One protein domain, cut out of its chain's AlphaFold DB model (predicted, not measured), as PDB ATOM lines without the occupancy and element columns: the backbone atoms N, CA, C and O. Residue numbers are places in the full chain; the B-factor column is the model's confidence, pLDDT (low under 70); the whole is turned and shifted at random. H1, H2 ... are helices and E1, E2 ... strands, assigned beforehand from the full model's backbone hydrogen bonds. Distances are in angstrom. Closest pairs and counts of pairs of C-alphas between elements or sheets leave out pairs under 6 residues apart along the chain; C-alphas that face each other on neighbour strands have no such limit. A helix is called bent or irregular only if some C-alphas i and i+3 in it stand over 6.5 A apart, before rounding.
ATOM      1  N   GLN A   4     243.902 339.907 283.210       59.38
ATOM      2  CA  GLN A   4     244.298 341.147 282.534       59.38
ATOM      3  C   GLN A   4     243.695 341.232 281.128       59.38
ATOM      4  O   GLN A   4     243.248 342.300 280.717       59.38
ATOM      5  N   THR A   5     243.613 340.104 280.418       62.50
ATOM      6  CA  THR A   5     243.009 340.026 279.080       62.50
ATOM      7  C   THR A   5     241.477 340.107 279.122       62.50
ATOM      8  O   THR A   5     240.865 340.611 278.184       62.50
ATOM      9  N   LEU A   6     240.841 339.652 280.208       62.09
ATOM     10  CA  LEU A   6     239.384 339.739 280.387       62.09
ATOM     11  C   LEU A   6     238.891 341.155 280.731       62.09
ATOM     12  O   LEU A   6     237.689 341.408 280.672       62.09
ATOM     13  N   GLY A   7     239.794 342.079 281.066       65.44
ATOM     14  CA  GLY A   7     239.417 343.334 281.712       65.44
ATOM     15  C   GLY A   7     238.993 343.099 283.160       65.44
ATOM     16  O   GLY A   7     239.190 342.019 283.697       65.44
ATOM     17  N   ASP A   8     238.449 344.119 283.816       67.19
ATOM     18  CA  ASP A   8     237.914 343.997 285.173       67.19
ATOM     19  C   ASP A   8     236.486 343.422 285.093       67.19
ATOM     20  O   ASP A   8     235.577 344.167 284.715       67.19
ATOM     21  N   PRO A   9     236.262 342.107 285.305       64.56
ATOM     22  CA  PRO A   9     234.941 341.535 285.103       64.56
ATOM     23  C   PRO A   9     234.022 342.006 286.229       64.56
ATOM     24  O   PRO A   9     234.267 341.726 287.405       64.56
ATOM     25  N   VAL A  10     232.942 342.700 285.873       62.03
ATOM     26  CA  VAL A  10     231.876 342.991 286.833       62.03
ATOM     27  C   VAL A  10     231.162 341.668 287.144       62.03
ATOM     28  O   VAL A  10     230.788 340.949 286.209       62.03
ATOM     29  N   PRO A  11     230.977 341.297 288.423       54.12
ATOM     30  CA  PRO A  11     230.179 340.130 288.783       54.12
ATOM     31  C   PRO A  11     228.800 340.183 288.103       54.12
ATOM     32  O   PRO A  11     228.087 341.172 288.240       54.12
ATOM     33  N   GLY A  12     228.436 339.131 287.362       51.75
ATOM     34  CA  GLY A  12     227.172 339.057 286.616       51.75
ATOM     35  C   GLY A  12     227.261 339.370 285.114       51.75
ATOM     36  O   GLY A  12     226.259 339.243 284.420       51.75
ATOM     37  N   GLU A  13     228.431 339.728 284.569       60.81
ATOM     38  CA  GLU A  13     228.623 339.770 283.110       60.81
ATOM     39  C   GLU A  13     228.796 338.351 282.526       60.81
ATOM     40  O   GLU A  13     229.908 337.822 282.446       60.81
ATOM     41  N   ASP A  14     227.703 337.746 282.046       55.88
ATOM     42  CA  ASP A  14     227.685 336.387 281.460       55.88
ATOM     43  C   ASP A  14     228.695 336.190 280.306       55.88
ATOM     44  O   ASP A  14     229.192 335.085 280.065       55.88
ATOM     45  N   GLY A  15     229.046 337.277 279.608       64.19
ATOM     46  CA  GLY A  15     229.975 337.279 278.475       64.19
ATOM     47  C   GLY A  15     231.464 337.203 278.837       64.19
ATOM     48  O   GLY A  15     232.281 336.993 277.939       64.19
ATOM     49  N   LYS A  16     231.842 337.364 280.113       62.00
ATOM     50  CA  LYS A  16     233.247 337.390 280.564       62.00
ATOM     51  C   LYS A  16     233.451 336.552 281.822       62.00
ATOM     52  O   LYS A  16     233.781 337.064 282.888       62.00
ATOM     53  N   HIS A  17     233.297 335.238 281.706       61.31
ATOM     54  CA  HIS A  17     233.597 334.342 282.817       61.31
ATOM     55  C   HIS A  17     234.963 333.684 282.654       61.31
ATOM     56  O   HIS A  17     235.404 333.303 281.568       61.31
ATOM     57  N   CYS A  18     235.626 333.503 283.784       64.25
ATOM     58  CA  CYS A  18     236.780 332.647 283.880       64.25
ATOM     59  C   CYS A  18     236.841 332.009 285.257       64.25
ATOM     60  O   CYS A  18     236.630 332.660 286.276       64.25
ATOM     61  N   GLN A  19     237.167 330.722 285.270       66.81
ATOM     62  CA  GLN A  19     237.423 329.980 286.488       66.81
ATOM     63  C   GLN A  19     238.934 329.820 286.642       66.81
ATOM     64  O   GLN A  19     239.590 329.167 285.829       66.81
ATOM     65  N   CYS A  20     239.484 330.436 287.683       68.19
ATOM     66  CA  CYS A  20     240.882 330.297 288.070       68.19
ATOM     67  C   CYS A  20     240.958 329.696 289.469       68.19
ATOM     68  O   CYS A  20     240.239 330.118 290.373       68.19
ATOM     69  N   LEU A  21     241.874 328.748 289.667       73.44
ATOM     70  CA  LEU A  21     242.228 328.305 291.008       73.44
ATOM     71  C   LEU A  21     243.089 329.392 291.662       73.44
ATOM     72  O   LEU A  21     244.233 329.615 291.262       73.44
ATOM     73  N   VAL A  22     242.531 330.077 292.657       76.75
ATOM     74  CA  VAL A  22     243.270 331.054 293.461       76.75
ATOM     75  C   VAL A  22     243.991 330.308 294.577       76.75
ATOM     76  O   VAL A  22     243.371 329.653 295.414       76.75
ATOM     77  N   LYS A  23     245.325 330.376 294.583       83.25
ATOM     78  CA  LYS A  23     246.128 329.804 295.667       83.25
ATOM     79  C   LYS A  23     245.937 330.644 296.930       83.25
ATOM     80  O   LYS A  23     246.156 331.853 296.891       83.25
ATOM     81  N   HIS A  24     245.606 329.988 298.041       82.88
ATOM     82  CA  HIS A  24     245.467 330.661 299.329       82.88
ATOM     83  C   HIS A  24     246.782 331.348 299.760       82.88
ATOM     84  O   HIS A  24     247.872 330.800 299.555       82.88
ATOM     85  N   ASN A  25     246.675 332.536 300.351       80.50
ATOM     86  CA  ASN A  25     247.723 333.493 300.702       80.50
ATOM     87  C   ASN A  25     248.564 334.011 299.522       80.50
ATOM     88  O   ASN A  25     249.654 334.557 299.728       80.50
ATOM     89  N   SER A  26     248.105 333.835 298.280       85.81
ATOM     90  CA  SER A  26     248.805 334.390 297.119       85.81
ATOM     91  C   SER A  26     248.675 335.913 297.047       85.81
ATOM     92  O   SER A  26     247.744 336.502 297.588       85.81
ATOM     93  N   LEU A  27     249.595 336.560 296.320       84.50
ATOM     94  CA  LEU A  27     249.479 337.986 295.995       84.50
ATOM     95  C   LEU A  27     248.151 338.293 295.291       84.50
ATOM     96  O   LEU A  27     247.543 339.320 295.559       84.50
ATOM     97  N   PHE A  28     247.691 337.380 294.432       85.69
ATOM     98  CA  PHE A  28     246.423 337.523 293.727       85.69
ATOM     99  C   PHE A  28     245.243 337.615 294.699       85.69
ATOM    100  O   PHE A  28     244.446 338.535 294.567       85.69
ATOM    101  N   GLU A  29     245.149 336.711 295.682       84.44
ATOM    102  CA  GLU A  29     244.068 336.726 296.684       84.44
ATOM    103  C   GLU A  29     244.047 338.045 297.467       84.44
ATOM    104  O   GLU A  29     242.994 338.651 297.615       84.44
ATOM    105  N   LYS A  30     245.221 338.547 297.868       86.00
ATOM    106  CA  LYS A  30     245.360 339.812 298.611       86.00
ATOM    107  C   LYS A  30     244.971 341.059 297.815       86.00
ATOM    108  O   LYS A  30     244.745 342.106 298.407       86.00
ATOM    109  N   GLN A  31     244.955 340.972 296.486       89.12
ATOM    110  CA  GLN A  31     244.530 342.069 295.617       89.12
ATOM    111  C   GLN A  31     243.021 342.085 295.390       89.12
ATOM    112  O   GLN A  31     242.524 343.101 294.899       89.12
ATOM    113  N   LEU A  32     242.326 340.975 295.667       90.94
ATOM    114  CA  LEU A  32     240.902 340.848 295.394       90.94
ATOM    115  C   LEU A  32     240.107 341.847 296.225       90.94
ATOM    116  O   LEU A  32     240.383 342.063 297.402       90.94
ATOM    117  N   ASN A  33     239.077 342.408 295.607       93.50
ATOM    118  CA  ASN A  33     238.085 343.195 296.306       93.50
ATOM    119  C   ASN A  33     237.355 342.293 297.328       93.50
ATOM    120  O   ASN A  33     236.656 341.359 296.924       93.50
ATOM    121  N   PRO A  34     237.487 342.551 298.644       95.06
ATOM    122  CA  PRO A  34     236.878 341.751 299.702       95.06
ATOM    123  C   PRO A  34     235.346 341.790 299.678       95.06
ATOM    124  O   PRO A  34     234.719 340.893 300.232       95.06
ATOM    125  N   MET A  35     234.732 342.770 299.005       94.69
ATOM    126  CA  MET A  35     233.281 342.812 298.774       94.69
ATOM    127  C   MET A  35     232.806 341.747 297.777       94.69
ATOM    128  O   MET A  35     231.608 341.507 297.671       94.69
ATOM    129  N   LEU A  36     233.727 341.105 297.050       90.38
ATOM    130  CA  LEU A  36     233.447 339.979 296.151       90.38
ATOM    131  C   LEU A  36     233.688 338.615 296.817       90.38
ATOM    132  O   LEU A  36     233.512 337.574 296.183       90.38
ATOM    133  N   LEU A  37     234.127 338.607 298.078       90.62
ATOM    134  CA  LEU A  37     234.390 337.403 298.861       90.62
ATOM    135  C   LEU A  37     233.235 337.140 299.834       90.62
ATOM    136  O   LEU A  37     232.418 338.011 300.114       90.62
ATOM    137  N   SER A  38     233.184 335.929 300.396       91.12
ATOM    138  CA  SER A  38     232.315 335.701 301.554       91.12
ATOM    139  C   SER A  38     232.810 336.518 302.748       91.12
ATOM    140  O   SER A  38     234.020 336.652 302.942       91.12
ATOM    141  N   GLU A  39     231.893 337.010 303.582       93.62
ATOM    142  CA  GLU A  39     232.230 337.822 304.762       93.62
ATOM    143  C   GLU A  39     233.271 337.135 305.650       93.62
ATOM    144  O   GLU A  39     234.297 337.722 305.974       93.62
ATOM    145  N   LYS A  40     233.075 335.840 305.930       93.81
ATOM    146  CA  LYS A  40     234.013 335.026 306.714       93.81
ATOM    147  C   LYS A  40     235.430 335.023 306.133       93.81
ATOM    148  O   LYS A  40     236.395 334.977 306.893       93.81
ATOM    149  N   LEU A  41     235.567 334.997 304.805       91.44
ATOM    150  CA  LEU A  41     236.877 335.035 304.158       91.44
ATOM    151  C   LEU A  41     237.469 336.446 304.212       91.44
ATOM    152  O   LEU A  41     238.626 336.583 304.593       91.44
ATOM    153  N   ALA A  42     236.680 337.480 303.908       94.31
ATOM    154  CA  ALA A  42     237.119 338.872 304.001       94.31
ATOM    155  C   ALA A  42     237.621 339.226 305.415       94.31
ATOM    156  O   ALA A  42     238.701 339.800 305.559       94.31
ATOM    157  N   ASP A  43     236.889 338.810 306.452       94.00
ATOM    158  CA  ASP A  43     237.268 339.018 307.851       94.00
ATOM    159  C   ASP A  43     238.554 338.259 308.207       94.00
ATOM    160  O   ASP A  43     239.437 338.801 308.873       94.00
ATOM    161  N   LYS A  44     238.698 337.012 307.731       92.94
ATOM    162  CA  LYS A  44     239.907 336.197 307.942       92.94
ATOM    163  C   LYS A  44     241.149 336.841 307.317       92.94
ATOM    164  O   LYS A  44     242.222 336.764 307.910       92.94
ATOM    165  N   GLU A  45     241.004 337.482 306.159       91.31
ATOM    166  CA  GLU A  45     242.086 338.220 305.494       91.31
ATOM    167  C   GLU A  45     242.367 339.589 306.145       91.31
ATOM    168  O   GLU A  45     243.275 340.301 305.721       91.31
ATOM    169  N   GLY A  46     241.630 339.958 307.199       94.50
ATOM    170  CA  GLY A  46     241.832 341.195 307.954       94.50
ATOM    171  C   GLY A  46     241.159 342.422 307.336       94.50
ATOM    172  O   GLY A  46     241.439 343.547 307.752       94.50
ATOM    173  N   SER A  47     240.277 342.235 306.351       96.81
ATOM    174  CA  SER A  47     239.486 343.324 305.786       96.81
ATOM    175  C   SER A  47     238.269 343.599 306.666       96.81
ATOM    176  O   SER A  47     237.371 342.767 306.777       96.81
ATOM    177  N   ARG A  48     238.221 344.778 307.295       96.81
ATOM    178  CA  ARG A  48     237.162 345.159 308.242       96.81
ATOM    179  C   ARG A  48     236.015 345.886 307.538       96.81
ATOM    180  O   ARG A  48     236.260 346.793 306.744       96.81
ATOM    181  N   LEU A  49     234.774 345.533 307.871       97.94
ATOM    182  CA  LEU A  49     233.586 346.310 307.500       97.94
ATOM    183  C   LEU A  49     233.610 347.656 308.234       97.94
ATOM    184  O   LEU A  49     233.642 347.688 309.462       97.94
ATOM    185  N   ILE A  50     233.646 348.756 307.480       98.00
ATOM    186  CA  ILE A  50     233.758 350.125 308.020       98.00
ATOM    187  C   ILE A  50     232.541 350.998 307.697       98.00
ATOM    188  O   ILE A  50     232.349 352.040 308.316       98.00
ATOM    189  N   ALA A  51     231.719 350.566 306.745       98.38
ATOM    190  CA  ALA A  51     230.465 351.197 306.377       98.38
ATOM    191  C   ALA A  51     229.432 350.103 306.102       98.38
ATOM    192  O   ALA A  51     229.730 349.131 305.405       98.38
ATOM    193  N   SER A  52     228.247 350.251 306.680       98.31
ATOM    194  CA  SER A  52     227.066 349.425 306.436       98.31
ATOM    195  C   SER A  52     225.851 350.106 307.058       98.31
ATOM    196  O   SER A  52     225.997 350.979 307.917       98.31
ATOM    197  N   CYS A  53     224.654 349.669 306.673       98.56
ATOM    198  CA  CYS A  53     223.419 350.147 307.282       98.56
ATOM    199  C   CYS A  53     223.396 349.961 308.804       98.56
ATOM    200  O   CYS A  53     223.084 350.917 309.508       98.56
ATOM    201  N   ALA A 109     230.913 349.031 302.722       98.31
ATOM    202  CA  ALA A 109     232.310 349.172 302.346       98.31
ATOM    203  C   ALA A 109     233.260 348.552 303.376       98.31
ATOM    204  O   ALA A 109     233.021 348.586 304.590       98.31
ATOM    205  N   ARG A 110     234.375 348.019 302.881       98.44
ATOM    206  CA  ARG A 110     235.425 347.392 303.685       98.44
ATOM    207  C   ARG A 110     236.767 348.075 303.468       98.44
ATOM    208  O   ARG A 110     237.137 348.363 302.334       98.44
ATOM    209  N   ILE A 111     237.527 348.296 304.537       98.38
ATOM    210  CA  ILE A 111     238.918 348.746 304.409       98.38
ATOM    211  C   ILE A 111     239.784 347.587 303.903       98.38
ATOM    212  O   ILE A 111     239.641 346.442 304.351       98.38
ATOM    213  N   ASP A 112     240.682 347.870 302.963       97.69
ATOM    214  CA  ASP A 112     241.684 346.908 302.515       97.69
ATOM    215  C   ASP A 112     242.610 346.531 303.680       97.69
ATOM    216  O   ASP A 112     243.109 347.399 304.400       97.69
ATOM    217  N   ALA A 113     242.869 345.235 303.859       96.88
ATOM    218  CA  ALA A 113     243.670 344.734 304.973       96.88
ATOM    219  C   ALA A 113     245.076 345.359 305.031       96.88
ATOM    220  O   ALA A 113     245.615 345.581 306.118       96.88
ATOM    221  N   ARG A 114     245.662 345.712 303.876       96.81
ATOM    222  CA  ARG A 114     246.974 346.381 303.796       96.81
ATOM    223  C   ARG A 114     246.954 347.785 304.404       96.81
ATOM    224  O   ARG A 114     247.997 348.269 304.828       96.81
ATOM    225  N   PHE A 115     245.784 348.418 304.463       98.19
ATOM    226  CA  PHE A 115     245.588 349.800 304.902       98.19
ATOM    227  C   PHE A 115     244.827 349.914 306.231       98.19
ATOM    228  O   PHE A 115     244.586 351.025 306.699       98.19
ATOM    229  N   ALA A 116     244.505 348.799 306.897       97.88
ATOM    230  CA  ALA A 116     243.803 348.805 308.184       97.88
ATOM    231  C   ALA A 116     244.521 349.655 309.252       97.88
ATOM    232  O   ALA A 116     243.887 350.448 309.940       97.88
ATOM    233  N   LYS A 117     245.858 349.582 309.320       98.12
ATOM    234  CA  LYS A 117     246.654 350.413 310.242       98.12
ATOM    235  C   LYS A 117     246.612 351.904 309.903       98.12
ATOM    236  O   LYS A 117     246.661 352.728 310.809       98.12
ATOM    237  N   ASN A 118     246.537 352.259 308.616       98.56
ATOM    238  CA  ASN A 118     246.355 353.654 308.213       98.56
ATOM    239  C   ASN A 118     244.984 354.147 308.665       98.56
ATOM    240  O   ASN A 118     244.899 355.233 309.226       98.56
ATOM    241  N   TYR A 119     243.940 353.331 308.489       98.44
ATOM    242  CA  TYR A 119     242.599 353.654 308.968       98.44
ATOM    243  C   TYR A 119     242.592 353.890 310.479       98.44
ATOM    244  O   TYR A 119     242.151 354.945 310.913       98.44
ATOM    245  N   ASP A 120     243.146 352.969 311.273       97.81
ATOM    246  CA  ASP A 120     243.177 353.099 312.739       97.81
ATOM    247  C   ASP A 120     243.965 354.334 313.219       97.81
ATOM    248  O   ASP A 120     243.701 354.855 314.296       97.81
ATOM    249  N   ARG A 121     244.942 354.801 312.431       98.12
ATOM    250  CA  ARG A 121     245.741 355.999 312.734       98.12
ATOM    251  C   ARG A 121     245.054 357.302 312.322       98.12
ATOM    252  O   ARG A 121     245.271 358.322 312.969       98.12
ATOM    253  N   LEU A 122     244.350 357.297 311.191       98.19
ATOM    254  CA  LEU A 122     243.829 358.505 310.545       98.19
ATOM    255  C   LEU A 122     242.401 358.837 310.975       98.19
ATOM    256  O   LEU A 122     242.042 360.011 311.033       98.19
ATOM    257  N   VAL A 123     241.589 357.818 311.244       97.69
ATOM    258  CA  VAL A 123     240.196 357.984 311.658       97.69
ATOM    259  C   VAL A 123     240.151 358.361 313.136       97.69
ATOM    260  O   VAL A 123     240.825 357.744 313.959       97.69
ATOM    261  N   GLY A 124     239.364 359.384 313.467       95.75
ATOM    262  CA  GLY A 124     239.168 359.830 314.842       95.75
ATOM    263  C   GLY A 124     238.451 358.792 315.706       95.75
ATOM    264  O   GLY A 124     237.847 357.840 315.211       95.75
ATOM    265  N   GLU A 125     238.470 358.998 317.022       96.06
ATOM    266  CA  GLU A 125     237.762 358.130 317.979       96.06
ATOM    267  C   GLU A 125     236.241 358.095 317.742       96.06
ATOM    268  O   GLU A 125     235.571 357.118 318.077       96.06
ATOM    269  N   ASP A 126     235.697 359.144 317.122       96.44
ATOM    270  CA  ASP A 126     234.301 359.249 316.691       96.44
ATOM    271  C   ASP A 126     233.994 358.460 315.402       96.44
ATOM    272  O   ASP A 126     232.842 358.386 314.969       96.44
ATOM    273  N   GLY A 127     234.998 357.831 314.787       96.38
ATOM    274  CA  GLY A 127     234.851 357.087 313.541       96.38
ATOM    275  C   GLY A 127     234.770 357.978 312.300       96.38
ATOM    276  O   GLY A 127     234.285 357.510 311.265       96.38
ATOM    277  N   TRP A 128     235.193 359.242 312.392       98.56
ATOM    278  CA  TRP A 128     235.202 360.197 311.285       98.56
ATOM    279  C   TRP A 128     236.616 360.664 310.936       98.56
ATOM    280  O   TRP A 128     237.495 360.786 311.789       98.56
ATOM    281  N   LEU A 129     236.831 360.977 309.661       98.62
ATOM    282  CA  LEU A 129     238.020 361.696 309.204       98.62
ATOM    283  C   LEU A 129     237.736 363.198 309.274       98.62
ATOM    284  O   LEU A 129     236.742 363.629 308.688       98.62
ATOM    285  N   PRO A 130     238.579 364.017 309.931       98.62
ATOM    286  CA  PRO A 130     238.364 365.463 309.960       98.62
ATOM    287  C   PRO A 130     238.312 366.070 308.551       98.62
ATOM    288  O   PRO A 130     237.403 366.828 308.229       98.62
ATOM    289  N   ARG A 131     239.262 365.683 307.696       98.81
ATOM    290  CA  ARG A 131     239.389 366.114 306.300       98.81
ATOM    291  C   ARG A 131     239.825 364.923 305.458       98.81
ATOM    292  O   ARG A 131     240.633 364.125 305.937       98.81
ATOM    293  N   ALA A 132     239.321 364.796 304.238       98.81
ATOM    294  CA  ALA A 132     239.823 363.810 303.287       98.81
ATOM    295  C   ALA A 132     239.550 364.216 301.837       98.81
ATOM    296  O   ALA A 132     238.472 364.717 301.513       98.81
ATOM    297  N   PHE A 133     240.487 363.913 300.948       98.88
ATOM    298  CA  PHE A 133     240.152 363.783 299.533       98.88
ATOM    299  C   PHE A 133     239.399 362.477 299.321       98.88
ATOM    300  O   PHE A 133     239.728 361.463 299.942       98.88
ATOM    301  N   VAL A 134     238.413 362.477 298.431       98.88
ATOM    302  CA  VAL A 134     237.660 361.270 298.086       98.88
ATOM    303  C   VAL A 134     237.699 361.073 296.585       98.88
ATOM    304  O   VAL A 134     237.330 361.954 295.818       98.88
ATOM    305  N   ASN A 135     238.147 359.892 296.192       98.75
ATOM    306  CA  ASN A 135     238.170 359.418 294.823       98.75
ATOM    307  C   ASN A 135     237.406 358.094 294.741       98.75
ATOM    308  O   ASN A 135     237.275 357.362 295.726       98.75
ATOM    309  N   TYR A 136     236.944 357.753 293.547       97.56
ATOM    310  CA  TYR A 136     236.381 356.451 293.228       97.56
ATOM    311  C   TYR A 136     236.946 355.974 291.892       97.56
ATOM    312  O   TYR A 136     237.219 356.764 290.983       97.56
ATOM    313  N   TYR A 137     237.131 354.661 291.762       95.44
ATOM    314  CA  TYR A 137     237.525 354.072 290.490       95.44
ATOM    315  C   TYR A 137     237.152 352.589 290.396       95.44
ATOM    316  O   TYR A 137     236.983 351.879 291.392       95.44
ATOM    317  N   ALA A 138     237.059 352.114 289.159       92.38
ATOM    318  CA  ALA A 138     237.053 350.701 288.809       92.38
ATOM    319  C   ALA A 138     238.066 350.488 287.687       92.38
ATOM    320  O   ALA A 138     238.262 351.360 286.834       92.38
ATOM    321  N   GLY A 139     238.736 349.344 287.685       88.44
ATOM    322  CA  GLY A 139     239.744 349.045 286.687       88.44
ATOM    323  C   GLY A 139     240.779 348.062 287.198       88.44
ATOM    324  O   GLY A 139     241.268 348.158 288.322       88.44
ATOM    325  N   ALA A 140     241.175 347.153 286.310       87.50
ATOM    326  CA  ALA A 140     242.188 346.158 286.608       87.50
ATOM    327  C   ALA A 140     243.550 346.808 286.942       87.50
ATOM    328  O   ALA A 140     243.853 347.911 286.461       87.50
ATOM    329  N   PRO A 141     244.421 346.113 287.695       89.75
ATOM    330  CA  PRO A 141     245.787 346.564 287.939       89.75
ATOM    331  C   PRO A 141     246.530 346.853 286.630       89.75
ATOM    332  O   PRO A 141     246.510 346.038 285.708       89.75
ATOM    333  N   GLY A 142     247.177 348.017 286.552       89.19
ATOM    334  CA  GLY A 142     247.891 348.482 285.357       89.19
ATOM    335  C   GLY A 142     247.003 349.079 284.259       89.19
ATOM    336  O   GLY A 142     247.532 349.548 283.250       89.19
ATOM    337  N   SER A 143     245.677 349.097 284.433       91.88
ATOM    338  CA  SER A 143     244.769 349.795 283.515       91.88
ATOM    339  C   SER A 143     245.011 351.307 283.518       91.88
ATOM    340  O   SER A 143     245.587 351.865 284.454       91.88
ATOM    341  N   LYS A 144     244.517 351.994 282.478       93.00
ATOM    342  CA  LYS A 144     244.594 353.457 282.378       93.00
ATOM    343  C   LYS A 144     244.049 354.132 283.640       93.00
ATOM    344  O   LYS A 144     244.759 354.936 284.223       93.00
ATOM    345  N   HIS A 145     242.841 353.770 284.081       93.50
ATOM    346  CA  HIS A 145     242.212 354.363 285.266       93.50
ATOM    347  C   HIS A 145     243.013 354.101 286.542       93.50
ATOM    348  O   HIS A 145     243.327 355.061 287.230       93.50
ATOM    349  N   ALA A 146     243.462 352.865 286.788       96.00
ATOM    350  CA  ALA A 146     244.305 352.566 287.949       96.00
ATOM    351  C   ALA A 146     245.614 353.383 287.954       96.00
ATOM    352  O   ALA A 146     246.033 353.886 288.992       96.00
ATOM    353  N   ASN A 147     246.246 353.563 286.790       97.56
ATOM    354  CA  ASN A 147     247.473 354.354 286.681       97.56
ATOM    355  C   ASN A 147     247.222 355.860 286.862       97.56
ATOM    356  O   ASN A 147     248.080 356.538 287.424       97.56
ATOM    357  N   MET A 148     246.078 356.385 286.402       98.25
ATOM    358  CA  MET A 148     245.687 357.780 286.654       98.25
ATOM    359  C   MET A 148     245.426 357.992 288.156       98.25
ATOM    360  O   MET A 148     246.048 358.865 288.758       98.25
ATOM    361  N   THR A 149     244.653 357.101 288.793       98.62
ATOM    362  CA  THR A 149     244.416 357.119 290.246       98.62
ATOM    363  C   THR A 149     245.720 357.031 291.045       98.62
ATOM    364  O   THR A 149     245.868 357.714 292.053       98.62
ATOM    365  N   GLU A 150     246.716 356.254 290.601       98.69
ATOM    366  CA  GLU A 150     248.025 356.229 291.267       98.69
ATOM    367  C   GLU A 150     248.725 357.599 291.232       98.69
ATOM    368  O   GLU A 150     249.322 357.996 292.234       98.69
ATOM    369  N   GLN A 151     248.643 358.343 290.121       98.69
ATOM    370  CA  GLN A 151     249.212 359.695 290.060       98.69
ATOM    371  C   GLN A 151     248.444 360.681 290.941       98.69
ATOM    372  O   GLN A 151     249.071 361.510 291.601       98.69
ATOM    373  N   LEU A 152     247.119 360.545 291.029       98.81
ATOM    374  CA  LEU A 152     246.313 361.297 291.985       98.81
ATOM    375  C   LEU A 152     246.782 361.038 293.425       98.81
ATOM    376  O   LEU A 152     247.165 361.978 294.123       98.81
ATOM    377  N   ILE A 153     246.843 359.769 293.849       98.81
ATOM    378  CA  ILE A 153     247.316 359.371 295.187       98.81
ATOM    379  C   ILE A 153     248.705 359.955 295.447       98.81
ATOM    380  O   ILE A 153     248.949 360.542 296.504       98.81
ATOM    381  N   ARG A 154     249.613 359.812 294.478       98.62
ATOM    382  CA  ARG A 154     250.973 360.340 294.561       98.62
ATOM    383  C   ARG A 154     250.971 361.851 294.793       98.62
ATOM    384  O   ARG A 154     251.672 362.309 295.686       98.62
ATOM    385  N   SER A 155     250.179 362.603 294.034       98.75
ATOM    386  CA  SER A 155     250.103 364.062 294.160       98.75
ATOM    387  C   SER A 155     249.585 364.514 295.529       98.75
ATOM    388  O   SER A 155     250.157 365.431 296.113       98.75
ATOM    389  N   VAL A 156     248.598 363.814 296.106       98.75
ATOM    390  CA  VAL A 156     248.112 364.102 297.467       98.75
ATOM    391  C   VAL A 156     249.235 363.929 298.486       98.75
ATOM    392  O   VAL A 156     249.477 364.823 299.287       98.75
ATOM    393  N   HIS A 157     250.004 362.840 298.400       98.50
ATOM    394  CA  HIS A 157     251.139 362.607 299.303       98.50
ATOM    395  C   HIS A 157     252.278 363.623 299.144       98.50
ATOM    396  O   HIS A 157     253.108 363.753 300.040       98.50
ATOM    397  N   MET A 158     252.355 364.298 297.997       98.00
ATOM    398  CA  MET A 158     253.373 365.312 297.731       98.00
ATOM    399  C   MET A 158     252.962 366.694 298.247       98.00
ATOM    400  O   MET A 158     253.838 367.467 298.634       98.00
ATOM    401  N   PHE A 159     251.666 367.017 298.227       98.12
ATOM    402  CA  PHE A 159     251.198 368.402 298.362       98.12
ATOM    403  C   PHE A 159     250.115 368.631 299.418       98.12
ATOM    404  O   PHE A 159     249.644 369.762 299.542       98.12
ATOM    405  N   SER A 160     249.736 367.603 300.172       98.31
ATOM    406  CA  SER A 160     248.730 367.696 301.223       98.31
ATOM    407  C   SER A 160     249.125 366.919 302.475       98.31
ATOM    408  O   SER A 160     249.798 365.886 302.414       98.31
ATOM    409  N   GLU A 161     248.660 367.406 303.622       97.38
ATOM    410  CA  GLU A 161     248.699 366.669 304.886       97.38
ATOM    411  C   GLU A 161     247.450 365.796 305.103       97.38
ATOM    412  O   GLU A 161     247.484 364.855 305.903       97.38
ATOM    413  N   ALA A 162     246.356 366.069 304.390       98.56
ATOM    414  CA  ALA A 162     245.106 365.329 304.488       98.56
ATOM    415  C   ALA A 162     245.191 363.955 303.790       98.56
ATOM    416  O   ALA A 162     245.890 363.786 302.786       98.56
ATOM    417  N   PRO A 163     244.470 362.939 304.296       98.69
ATOM    418  CA  PRO A 163     244.399 361.641 303.649       98.69
ATOM    419  C   PRO A 163     243.574 361.664 302.361       98.69
ATOM    420  O   PRO A 163     242.713 362.521 302.160       98.69
ATOM    421  N   ILE A 164     243.803 360.660 301.514       98.88
ATOM    422  CA  ILE A 164     242.939 360.339 300.376       98.88
ATOM    423  C   ILE A 164     242.258 358.992 300.605       98.88
ATOM    424  O   ILE A 164     242.905 357.983 300.891       98.88
ATOM    425  N   ILE A 165     240.940 358.979 300.448       98.88
ATOM    426  CA  ILE A 165     240.124 357.774 300.388       98.88
ATOM    427  C   ILE A 165     239.943 357.422 298.920       98.88
ATOM    428  O   ILE A 165     239.442 358.230 298.142       98.88
ATOM    429  N   VAL A 166     240.324 356.206 298.547       98.75
ATOM    430  CA  VAL A 166     240.074 355.677 297.206       98.75
ATOM    431  C   VAL A 166     239.047 354.568 297.324       98.75
ATOM    432  O   VAL A 166     239.348 353.495 297.855       98.75
ATOM    433  N   LEU A 167     237.839 354.833 296.831       98.50
ATOM    434  CA  LEU A 167     236.768 353.856 296.750       98.50
ATOM    435  C   LEU A 167     236.941 352.976 295.509       98.50
ATOM    436  O   LEU A 167     236.616 353.364 294.387       98.50
ATOM    437  N   HIS A 168     237.433 351.766 295.723       97.62
ATOM    438  CA  HIS A 168     237.635 350.773 294.687       97.62
ATOM    439  C   HIS A 168     236.387 349.901 294.492       97.62
ATOM    440  O   HIS A 168     235.888 349.268 295.426       97.62
ATOM    441  N   LEU A 169     235.905 349.856 293.251       95.19
ATOM    442  CA  LEU A 169     234.697 349.127 292.833       95.19
ATOM    443  C   LEU A 169     235.015 347.953 291.895       95.19
ATOM    444  O   LEU A 169     234.121 347.201 291.514       95.19
ATOM    445  N   GLY A 170     236.282 347.820 291.502       91.56
ATOM    446  CA  GLY A 170     236.772 346.767 290.626       91.56
ATOM    447  C   GLY A 170     237.011 345.445 291.345       91.56
ATOM    448  O   GLY A 170     236.784 345.309 292.548       91.56
ATOM    449  N   SER A 171     237.519 344.455 290.620       89.25
ATOM    450  CA  SER A 171     237.855 343.138 291.167       89.25
ATOM    451  C   SER A 171     239.210 343.108 291.858       89.25
ATOM    452  O   SER A 171     239.385 342.333 292.798       89.25
ATOM    453  N   ARG A 172     240.178 343.916 291.403       91.19
ATOM    454  CA  ARG A 172     241.570 343.862 291.864       91.19
ATOM    455  C   ARG A 172     242.251 345.220 291.898       91.19
ATOM    456  O   ARG A 172     242.083 346.032 291.001       91.19
ATOM    457  N   THR A 173     243.152 345.380 292.859       94.19
ATOM    458  CA  THR A 173     243.967 346.595 293.030       94.19
ATOM    459  C   THR A 173     245.453 346.350 292.736       94.19
ATOM    460  O   THR A 173     245.907 345.200 292.799       94.19
ATOM    461  N   PRO A 174     246.233 347.393 292.386       95.00
ATOM    462  CA  PRO A 174     247.682 347.268 292.213       95.00
ATOM    463  C   PRO A 174     248.401 346.748 293.472       95.00
ATOM    464  O   PRO A 174     248.034 347.073 294.603       95.00
ATOM    465  N   ASP A 175     249.445 345.936 293.282       93.12
ATOM    466  CA  ASP A 175     250.366 345.505 294.352       93.12
ATOM    467  C   ASP A 175     251.276 346.637 294.829       93.12
ATOM    468  O   ASP A 175     251.638 346.684 296.002       93.12
ATOM    469  N   SER A 176     251.603 347.561 293.927       96.00
ATOM    470  CA  SER A 176     252.398 348.760 294.184       96.00
ATOM    471  C   SER A 176     251.747 349.722 295.185       96.00
ATOM    472  O   SER A 176     252.407 350.657 295.645       96.00
ATOM    473  N   TRP A 177     250.463 349.534 295.502       97.00
ATOM    474  CA  TRP A 177     249.735 350.319 296.492       97.00
ATOM    475  C   TRP A 177     249.881 349.654 297.857       97.00
ATOM    476  O   TRP A 177     249.172 348.701 298.191       97.00
ATOM    477  N   THR A 178     250.822 350.165 298.646       97.62
ATOM    478  CA  THR A 178     251.075 349.708 300.015       97.62
ATOM    479  C   THR A 178     251.017 350.876 300.990       97.62
ATOM    480  O   THR A 178     251.245 352.025 300.603       97.62
ATOM    481  N   ALA A 179     250.732 350.588 302.260       97.75
ATOM    482  CA  ALA A 179     250.688 351.604 303.307       97.75
ATOM    483  C   ALA A 179     252.060 352.259 303.544       97.75
ATOM    484  O   ALA A 179     252.124 353.420 303.931       97.75
ATOM    485  N   GLU A 180     253.162 351.550 303.280       97.94
ATOM    486  CA  GLU A 180     254.518 352.092 303.399       97.94
ATOM    487  C   GLU A 180     254.818 353.119 302.305       97.94
ATOM    488  O   GLU A 180     255.444 354.141 302.575       97.94
ATOM    489  N   ARG A 181     254.372 352.857 301.070       97.81
ATOM    490  CA  ARG A 181     254.542 353.788 299.948       97.81
ATOM    491  C   ARG A 181     253.565 354.960 300.037       97.81
ATOM    492  O   ARG A 181     253.937 356.084 299.714       97.81
ATOM    493  N   PHE A 182     252.331 354.686 300.456       98.50
ATOM    494  CA  PHE A 182     251.238 355.649 300.535       98.50
ATOM    495  C   PHE A 182     250.640 355.685 301.952       98.50
ATOM    496  O   PHE A 182     249.557 355.141 302.191       98.50
ATOM    497  N   PRO A 183     251.332 356.312 302.921       98.38
ATOM    498  CA  PRO A 183     250.884 356.344 304.314       98.38
ATOM    499  C   PRO A 183     249.557 357.081 304.519       98.38
ATOM    500  O   PRO A 183     248.835 356.754 305.454       98.38
ATOM    501  N   GLN A 184     249.196 358.031 303.659       98.25
ATOM    502  CA  GLN A 184     247.958 358.812 303.746       98.25
ATOM    503  C   GLN A 184     246.810 358.222 302.908       98.25
ATOM    504  O   GLN A 184     245.734 358.812 302.834       98.25
ATOM    505  N   LEU A 185     247.010 357.058 302.279       98.81
ATOM    506  CA  LEU A 185     245.966 356.366 301.523       98.81
ATOM    507  C   LEU A 185     245.091 355.504 302.441       98.81
ATOM    508  O   LEU A 185     245.596 354.692 303.224       98.81
ATOM    509  N   LEU A 186     243.779 355.632 302.262       98.75
ATOM    510  CA  LEU A 186     242.755 354.708 302.735       98.75
ATOM    511  C   LEU A 186     242.098 354.037 301.525       98.75
ATOM    512  O   LEU A 186     241.220 354.602 300.876       98.75
ATOM    513  N   LEU A 187     242.541 352.821 301.210       98.56
ATOM    514  CA  LEU A 187     241.948 352.026 300.137       98.56
ATOM    515  C   LEU A 187     240.697 351.310 300.655       98.56
ATOM    516  O   LEU A 187     240.794 350.352 301.425       98.56
ATOM    517  N   VAL A 188     239.531 351.781 300.230       98.62
ATOM    518  CA  VAL A 188     238.226 351.273 300.657       98.62
ATOM    519  C   VAL A 188     237.582 350.539 299.496       98.62
ATOM    520  O   VAL A 188     237.518 351.048 298.386       98.62
ATOM    521  N   HIS A 189     237.078 349.340 299.742       98.31
ATOM    522  CA  HIS A 189     236.415 348.524 298.740       98.31
ATOM    523  C   HIS A 189     234.906 348.576 298.911       98.31
ATOM    524  O   HIS A 189     234.394 348.392 300.015       98.31
ATOM    525  N   ALA A 190     234.204 348.773 297.803       96.81
ATOM    526  CA  ALA A 190     232.753 348.744 297.716       96.81
ATOM    527  C   ALA A 190     232.308 347.685 296.703       96.81
ATOM    528  O   ALA A 190     233.016 347.381 295.740       96.81
ATOM    529  N   ALA A 191     231.114 347.128 296.911       92.06
ATOM    530  CA  ALA A 191     230.490 346.270 295.908       92.06
ATOM    531  C   ALA A 191     230.168 347.099 294.649       92.06
ATOM    532  O   ALA A 191     229.652 348.210 294.806       92.06
ATOM    533  N   PRO A 192     230.438 346.612 293.426       90.06
ATOM    534  CA  PRO A 192     230.007 347.299 292.211       90.06
ATOM    535  C   PRO A 192     228.474 347.364 292.131       90.06
ATOM    536  O   PRO A 192     227.773 346.576 292.767       90.06
ATOM    537  N   MET A 193     227.949 348.304 291.341       89.94
ATOM    538  CA  MET A 193     226.531 348.273 290.972       89.94
ATOM    539  C   MET A 193     226.259 347.062 290.079       89.94
ATOM    540  O   MET A 193     227.083 346.725 289.227       89.94
ATOM    541  N   GLU A 194     225.113 346.415 290.284       86.19
ATOM    542  CA  GLU A 194     224.695 345.274 289.469       86.19
ATOM    543  C   GLU A 194     224.496 345.730 288.004       86.19
ATOM    544  O   GLU A 194     224.014 346.846 287.775       86.19
ATOM    545  N   PRO A 195     224.882 344.927 286.991       81.06
ATOM    546  CA  PRO A 195     224.797 345.340 285.585       81.06
ATOM    547  C   PRO A 195     223.386 345.739 285.113       81.06
ATOM    548  O   PRO A 195     223.234 346.590 284.235       81.06
ATOM    549  N   ASP A 196     222.350 345.147 285.702       82.06
ATOM    550  CA  ASP A 196     220.932 345.408 285.432       82.06
ATOM    551  C   ASP A 196     220.392 346.668 286.133       82.06
ATOM    552  O   ASP A 196     219.272 347.100 285.856       82.06
ATOM    553  N   ALA A 197     221.196 347.329 286.974       86.50
ATOM    554  CA  ALA A 197     220.833 348.610 287.575       86.50
ATOM    555  C   ALA A 197     220.619 349.706 286.515       86.50
ATOM    556  O   ALA A 197     219.899 350.680 286.764       86.50
ATOM    557  N   HIS A 198     221.249 349.572 285.338       88.12
ATOM    558  CA  HIS A 198     221.200 350.549 284.244       88.12
ATOM    559  C   HIS A 198     221.460 351.992 284.724       88.12
ATOM    560  O   HIS A 198     220.788 352.938 284.308       88.12
ATOM    561  N   ARG A 199     222.416 352.158 285.649       92.25
ATOM    562  CA  ARG A 199     222.867 353.447 286.196       92.25
ATOM    563  C   ARG A 199     224.283 353.760 285.714       92.25
ATOM    564  O   ARG A 199     225.088 352.842 285.577       92.25
ATOM    565  N   SER A 200     224.586 355.040 285.477       94.25
ATOM    566  CA  SER A 200     225.958 355.465 285.164       94.25
ATOM    567  C   SER A 200     226.899 355.081 286.304       94.25
ATOM    568  O   SER A 200     226.555 355.214 287.482       94.25
ATOM    569  N   PHE A 201     228.102 354.624 285.949       93.62
ATOM    570  CA  PHE A 201     229.167 354.326 286.904       93.62
ATOM    571  C   PHE A 201     229.483 355.532 287.803       93.62
ATOM    572  O   PHE A 201     229.800 355.345 288.981       93.62
ATOM    573  N   ASN A 202     229.317 356.746 287.274       95.56
ATOM    574  CA  ASN A 202     229.670 357.995 287.941       95.56
ATOM    575  C   ASN A 202     228.802 358.287 289.176       95.56
ATOM    576  O   ASN A 202     229.236 359.000 290.073       95.56
ATOM    577  N   PHE A 203     227.635 357.648 289.344       97.31
ATOM    578  CA  PHE A 203     226.873 357.761 290.601       97.31
ATOM    579  C   PHE A 203     227.580 357.123 291.807       97.31
ATOM    580  O   PHE A 203     227.230 357.420 292.954       97.31
ATOM    581  N   ASN A 204     228.624 356.312 291.584       97.31
ATOM    582  CA  ASN A 204     229.505 355.900 292.673       97.31
ATOM    583  C   ASN A 204     230.269 357.078 293.294       97.31
ATOM    584  O   ASN A 204     230.674 356.959 294.449       97.31
ATOM    585  N   LYS A 205     230.400 358.216 292.599       98.00
ATOM    586  CA  LYS A 205     230.933 359.459 293.162       98.00
ATOM    587  C   LYS A 205     230.111 359.903 294.372       98.00
ATOM    588  O   LYS A 205     230.633 359.949 295.482       98.00
ATOM    589  N   LEU A 206     228.797 360.085 294.207       98.44
ATOM    590  CA  LEU A 206     227.902 360.465 295.309       98.44
ATOM    591  C   LEU A 206     227.879 359.407 296.416       98.44
ATOM    592  O   LEU A 206     227.906 359.740 297.599       98.44
ATOM    593  N   ARG A 207     227.872 358.125 296.039       97.88
ATOM    594  CA  ARG A 207     227.958 357.019 296.999       97.88
ATOM    595  C   ARG A 207     229.239 357.094 297.832       97.88
ATOM    596  O   ARG A 207     229.175 356.873 299.039       97.88
ATOM    597  N   SER A 208     230.374 357.411 297.206       98.50
ATOM    598  CA  SER A 208     231.669 357.532 297.880       98.50
ATOM    599  C   SER A 208     231.642 358.598 298.969       98.50
ATOM    600  O   SER A 208     232.185 358.364 300.046       98.50
ATOM    601  N   PHE A 209     230.915 359.699 298.761       98.56
ATOM    602  CA  PHE A 209     230.755 360.744 299.773       98.56
ATOM    603  C   PHE A 209     230.080 360.202 301.030       98.56
ATOM    604  O   PHE A 209     230.582 360.412 302.132       98.56
ATOM    605  N   LEU A 210     228.993 359.443 300.861       98.50
ATOM    606  CA  LEU A 210     228.211 358.900 301.974       98.50
ATOM    607  C   LEU A 210     229.009 357.872 302.786       98.50
ATOM    608  O   LEU A 210     229.017 357.918 304.012       98.50
ATOM    609  N   ILE A 211     229.724 356.964 302.121       98.00
ATOM    610  CA  ILE A 211     230.456 355.886 302.810       98.00
ATOM    611  C   ILE A 211     231.856 356.296 303.291       98.00
ATOM    612  O   ILE A 211     232.470 355.555 304.057       98.00
ATOM    613  N   SER A 212     232.363 357.463 302.876       97.94
ATOM    614  CA  SER A 212     233.695 357.957 303.256       97.94
ATOM    615  C   SER A 212     233.843 358.295 304.744       97.94
ATOM    616  O   SER A 212     234.951 358.221 305.271       97.94
ATOM    617  N   ARG A 213     232.746 358.692 305.412       97.81
ATOM    618  CA  ARG A 213     232.749 359.264 306.775       97.81
ATOM    619  C   ARG A 213     233.797 360.382 306.952       97.81
ATOM    620  O   ARG A 213     234.506 360.438 307.959       97.81
ATOM    621  N   ALA A 214     233.896 361.285 305.974       98.62
ATOM    622  CA  ALA A 214     234.687 362.513 306.067       98.62
ATOM    623  C   ALA A 214     233.824 363.696 306.540       98.62
ATOM    624  O   ALA A 214     232.754 363.941 305.979       98.62
ATOM    625  N   LYS A 215     234.285 364.440 307.557       98.81
ATOM    626  CA  LYS A 215     233.583 365.641 308.052       98.81
ATOM    627  C   LYS A 215     233.651 366.779 307.046       98.81
ATOM    628  O   LYS A 215     232.646 367.453 306.852       98.81
ATOM    629  N   THR A 216     234.802 366.936 306.399       98.88
ATOM    630  CA  THR A 216     235.016 367.820 305.253       98.88
ATOM    631  C   THR A 216     235.670 367.020 304.137       98.88
ATOM    632  O   THR A 216     236.683 366.351 304.359       98.88
ATOM    633  N   GLY A 217     235.094 367.074 302.943       98.69
ATOM    634  CA  GLY A 217     235.566 366.319 301.793       98.69
ATOM    635  C   GLY A 217     235.801 367.181 300.562       98.69
ATOM    636  O   GLY A 217     235.100 368.170 300.334       98.69
ATOM    637  N   VAL A 218     236.789 366.776 299.767       98.75
ATOM    638  CA  VAL A 218     237.059 367.305 298.425       98.75
ATOM    639  C   VAL A 218     237.041 366.131 297.457       98.75
ATOM    640  O   VAL A 218     237.802 365.176 297.631       98.75
ATOM    641  N   GLU A 219     236.159 366.176 296.465       98.50
ATOM    642  CA  GLU A 219     236.080 365.125 295.455       98.50
ATOM    643  C   GLU A 219     237.157 365.343 294.404       98.50
ATOM    644  O   GLU A 219     237.404 366.481 294.003       98.50
ATOM    645  N   LEU A 220     237.799 364.248 293.999       98.44
ATOM    646  CA  LEU A 220     238.752 364.241 292.903       98.44
ATOM    647  C   LEU A 220     238.508 363.026 292.008       98.44
ATOM    648  O   LEU A 220     238.649 361.882 292.460       98.44
ATOM    649  N   ASP A 221     238.241 363.266 290.730       97.75
ATOM    650  CA  ASP A 221     238.157 362.233 289.706       97.75
ATOM    651  C   ASP A 221     239.538 361.615 289.428       97.75
ATOM    652  O   ASP A 221     240.600 362.176 289.709       97.75
ATOM    653  N   SER A 222     239.544 360.401 288.868       98.00
ATOM    654  CA  SER A 222     240.791 359.644 288.676       98.00
ATOM    655  C   SER A 222     241.763 360.301 287.695       98.00
ATOM    656  O   SER A 222     242.955 360.036 287.790       98.00
ATOM    657  N   ASP A 223     241.288 361.124 286.758       97.44
ATOM    658  CA  ASP A 223     242.116 361.905 285.831       97.44
ATOM    659  C   ASP A 223     242.416 363.322 286.355       97.44
ATOM    660  O   ASP A 223     242.655 364.245 285.569       97.44
ATOM    661  N   GLN A 224     242.449 363.486 287.681       98.31
ATOM    662  CA  GLN A 224     242.947 364.681 288.350       98.31
ATOM    663  C   GLN A 224     244.284 364.451 289.062       98.31
ATOM    664  O   GLN A 224     244.666 363.330 289.398       98.31
ATOM    665  N   PHE A 225     244.994 365.542 289.339       98.50
ATOM    666  CA  PHE A 225     246.052 365.581 290.348       98.50
ATOM    667  C   PHE A 225     245.944 366.867 291.169       98.50
ATOM    668  O   PHE A 225     245.352 367.846 290.710       98.50
ATOM    669  N   VAL A 226     246.538 366.892 292.362       98.56
ATOM    670  CA  VAL A 226     246.596 368.090 293.215       98.56
ATOM    671  C   VAL A 226     247.969 368.764 293.165       98.56
ATOM    672  O   VAL A 226     248.976 368.120 292.874       98.56
ATOM    673  N   GLY A 227     248.018 370.064 293.439       97.31
ATOM    674  CA  GLY A 227     249.237 370.867 293.528       97.31
ATOM    675  C   GLY A 227     249.407 371.549 294.893       97.31
ATOM    676  O   GLY A 227     248.539 371.434 295.761       97.31
ATOM    677  N   PRO A 228     250.522 372.274 295.104       96.62
ATOM    678  CA  PRO A 228     250.775 373.011 296.339       96.62
ATOM    679  C   PRO A 228     249.623 373.944 296.750       96.62
ATOM    680  O   PRO A 228     249.125 374.732 295.946       96.62
ATOM    681  N   GLY A 229     249.244 373.892 298.031       94.12
ATOM    682  CA  GLY A 229     248.205 374.751 298.614       94.12
ATOM    683  C   GLY A 229     246.776 374.217 298.494       94.12
ATOM    684  O   GLY A 229     245.850 374.915 298.899       94.12
ATOM    685  N   VAL A 230     246.586 372.997 297.980       97.25
ATOM    686  CA  VAL A 230     245.261 372.367 297.830       97.25
ATOM    687  C   VAL A 230     244.471 372.274 299.145       97.25
ATOM    688  O   VAL A 230     243.249 372.389 299.128       97.25
ATOM    689  N   ASP A 231     245.144 372.155 300.293       97.56
ATOM    690  CA  ASP A 231     244.486 372.010 301.602       97.56
ATOM    691  C   ASP A 231     243.633 373.217 302.010       97.56
ATOM    692  O   ASP A 231     242.710 373.078 302.814       97.56
ATOM    693  N   TYR A 232     243.872 374.380 301.399       95.25
ATOM    694  CA  TYR A 232     243.043 375.570 301.581       95.25
ATOM    695  C   TYR A 232     241.574 375.328 301.186       95.25
ATOM    696  O   TYR A 232     240.669 375.943 301.753       95.25
ATOM    697  N   MET A 233     241.313 374.373 300.284       97.12
ATOM    698  CA  MET A 233     239.951 373.966 299.934       97.12
ATOM    699  C   MET A 233     239.173 373.470 301.157       97.12
ATOM    700  O   MET A 233     238.019 373.851 301.318       97.12
ATOM    701  N   PHE A 234     239.792 372.697 302.058       98.44
ATOM    702  CA  PHE A 234     239.108 372.200 303.258       98.44
ATOM    703  C   PHE A 234     238.711 373.330 304.207       98.44
ATOM    704  O   PHE A 234     237.578 373.364 304.684       98.44
ATOM    705  N   GLU A 235     239.627 374.267 304.463       96.44
ATOM    706  CA  GLU A 235     239.386 375.403 305.365       96.44
ATOM    707  C   GLU A 235     238.200 376.245 304.893       96.44
ATOM    708  O   GLU A 235     237.339 376.668 305.669       96.44
ATOM    709  N   MET A 236     238.133 376.459 303.586       95.88
ATOM    710  CA  MET A 236     237.089 377.254 302.971       95.88
ATOM    711  C   MET A 236     235.770 376.494 302.855       95.88
ATOM    712  O   MET A 236     234.719 377.091 303.084       95.88
ATOM    713  N   SER A 237     235.786 375.183 302.612       97.94
ATOM    714  CA  SER A 237     234.580 374.352 302.708       97.94
ATOM    715  C   SER A 237     233.985 374.374 304.116       97.94
ATOM    716  O   SER A 237     232.780 374.561 304.255       97.94
ATOM    717  N   GLU A 238     234.810 374.255 305.157       98.25
ATOM    718  CA  GLU A 238     234.378 374.326 306.565       98.25
ATOM    719  C   GLU A 238     233.737 375.672 306.905       98.25
ATOM    720  O   GLU A 238     232.737 375.737 307.622       98.25
TER     721      GLU A 238
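Overview. This is residues 4 to 53 and 109 to 238 of the 452 residues of the protein "Hypothetical protein" of Symbiodinium pilosum (UniProt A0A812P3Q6). A strongly twisted six-stranded sheet, curled like part of a barrel, makes the core, with H3 and H4 over one face, H5 over the other, and the last helix, H6, over the edge strand E6. At the end of the longest axis away from H6, residues 4 to 26 form a long stretch with no named element, of which residues 19 to 24 stick out, and the small helices H1 and H2 follow it. The printed part has 180 residues, with six named helices and six named strands in the order H1 H2 E1 E2 H3 E3 H4 E4 E5 H5 E6 H6; these hold 85 residues, under half. The sheet is mixed, in the order E1 E2 E5 E4 E3 E6, and the class is mixed, helices and strands. The whole is compact, with a radius of gyration of the C-alphas of 16.0 A, and elongated in outline, 49 by 32 by 32 A.

Arrangement. Begin in the sheet with E4, residues 164 to 168, whose parallel neighbours are E3, residues 129 to 137, and E5, residues 185 to 190. Look at N 165 and O 133, 2.8 A apart, and N 188 and O 166, 2.9 A, both within hydrogen-bond range. Beside E3 find the edge strand E6, residues 214 to 219, parallel to it, with N 215 and O 129 at 2.8 A. Beside E5 find E2, residues 109 to 111, antiparallel, with N 189 and O 110 at 2.8 A; next comes the edge strand E1, residues 49 to 51, antiparallel to E2, with N 109 and O 51 at 2.9 A. E3 bends by 54 degrees at residue 132. H4, residues 144 to 159, is over E4 and E3 at a height over the sheet of 9.7 A, along the strands at 5 degrees to E3 on the local plane; its closest C-alphas to E4 are those of Ile 153 and Ile 164, 6.9 A. On the same face, H3, residues 113 to 122, is over E5 at 7.8 A, slantwise at 56 degrees on the local plane, with the C-alphas of Phe 115 and Leu 186 closest, 6.1 A. H5, residues 203 to 211, is on the opposite face and touches E3, closest at the C-alphas of Tyr 136 and Lys 205, 6.2 A. H6, residues 232 to 238, is over E6 at 8.4 A, its closest C-alphas those of Thr 216 and Phe 234, 6.3 A. These make three layers, helices on both faces of a sheet: H4 and H6 on one, H5 on the other. E3, H4, E4 form a strand-helix-strand unit, two parallel neighbour strands with a helix between, and E5, H5, E6 a split one, with E4 and E3 between its strands; both crossovers are right-handed. H2, residues 39 to 44, only grazes the sheet, with 5 pairs of C-alphas within 10 A, and H1, residues 27 to 31, is not on it. No helix touches another. Every O i to N i+4 pair is within hydrogen-bond range in H1, H2, H4, H5 and H6, and 4 of 6 are in H3, which is irregular: C-alphas 114 and 117 are 7.6 A apart.

Along the chain. Find C-alpha 27 at (249.479, 337.986, 295.995), where H1 begins. H4 starts at C-alpha 144, (244.594, 353.457, 282.378), and runs 22.9 A. E3 spans 20.2 A, E5 15.7 A, H3 14.9 A, H5 12.9 A and E4 12.3 A. H6 ends at C-alpha 238, (234.378, 374.326, 306.565).

Size, cuts and confidence. The farthest C-alphas, those of Leu 21 and Met 236, are 50.7 A apart. Residues 54 to 108 are not printed; C-alphas 53 and 109 are 10.2 A apart across the cut. The links E4 to E5, E5 to H5 and E6 to H6 are long. Mean pLDDT of the printed part is 92.1, with residues 4 to 20 under 70.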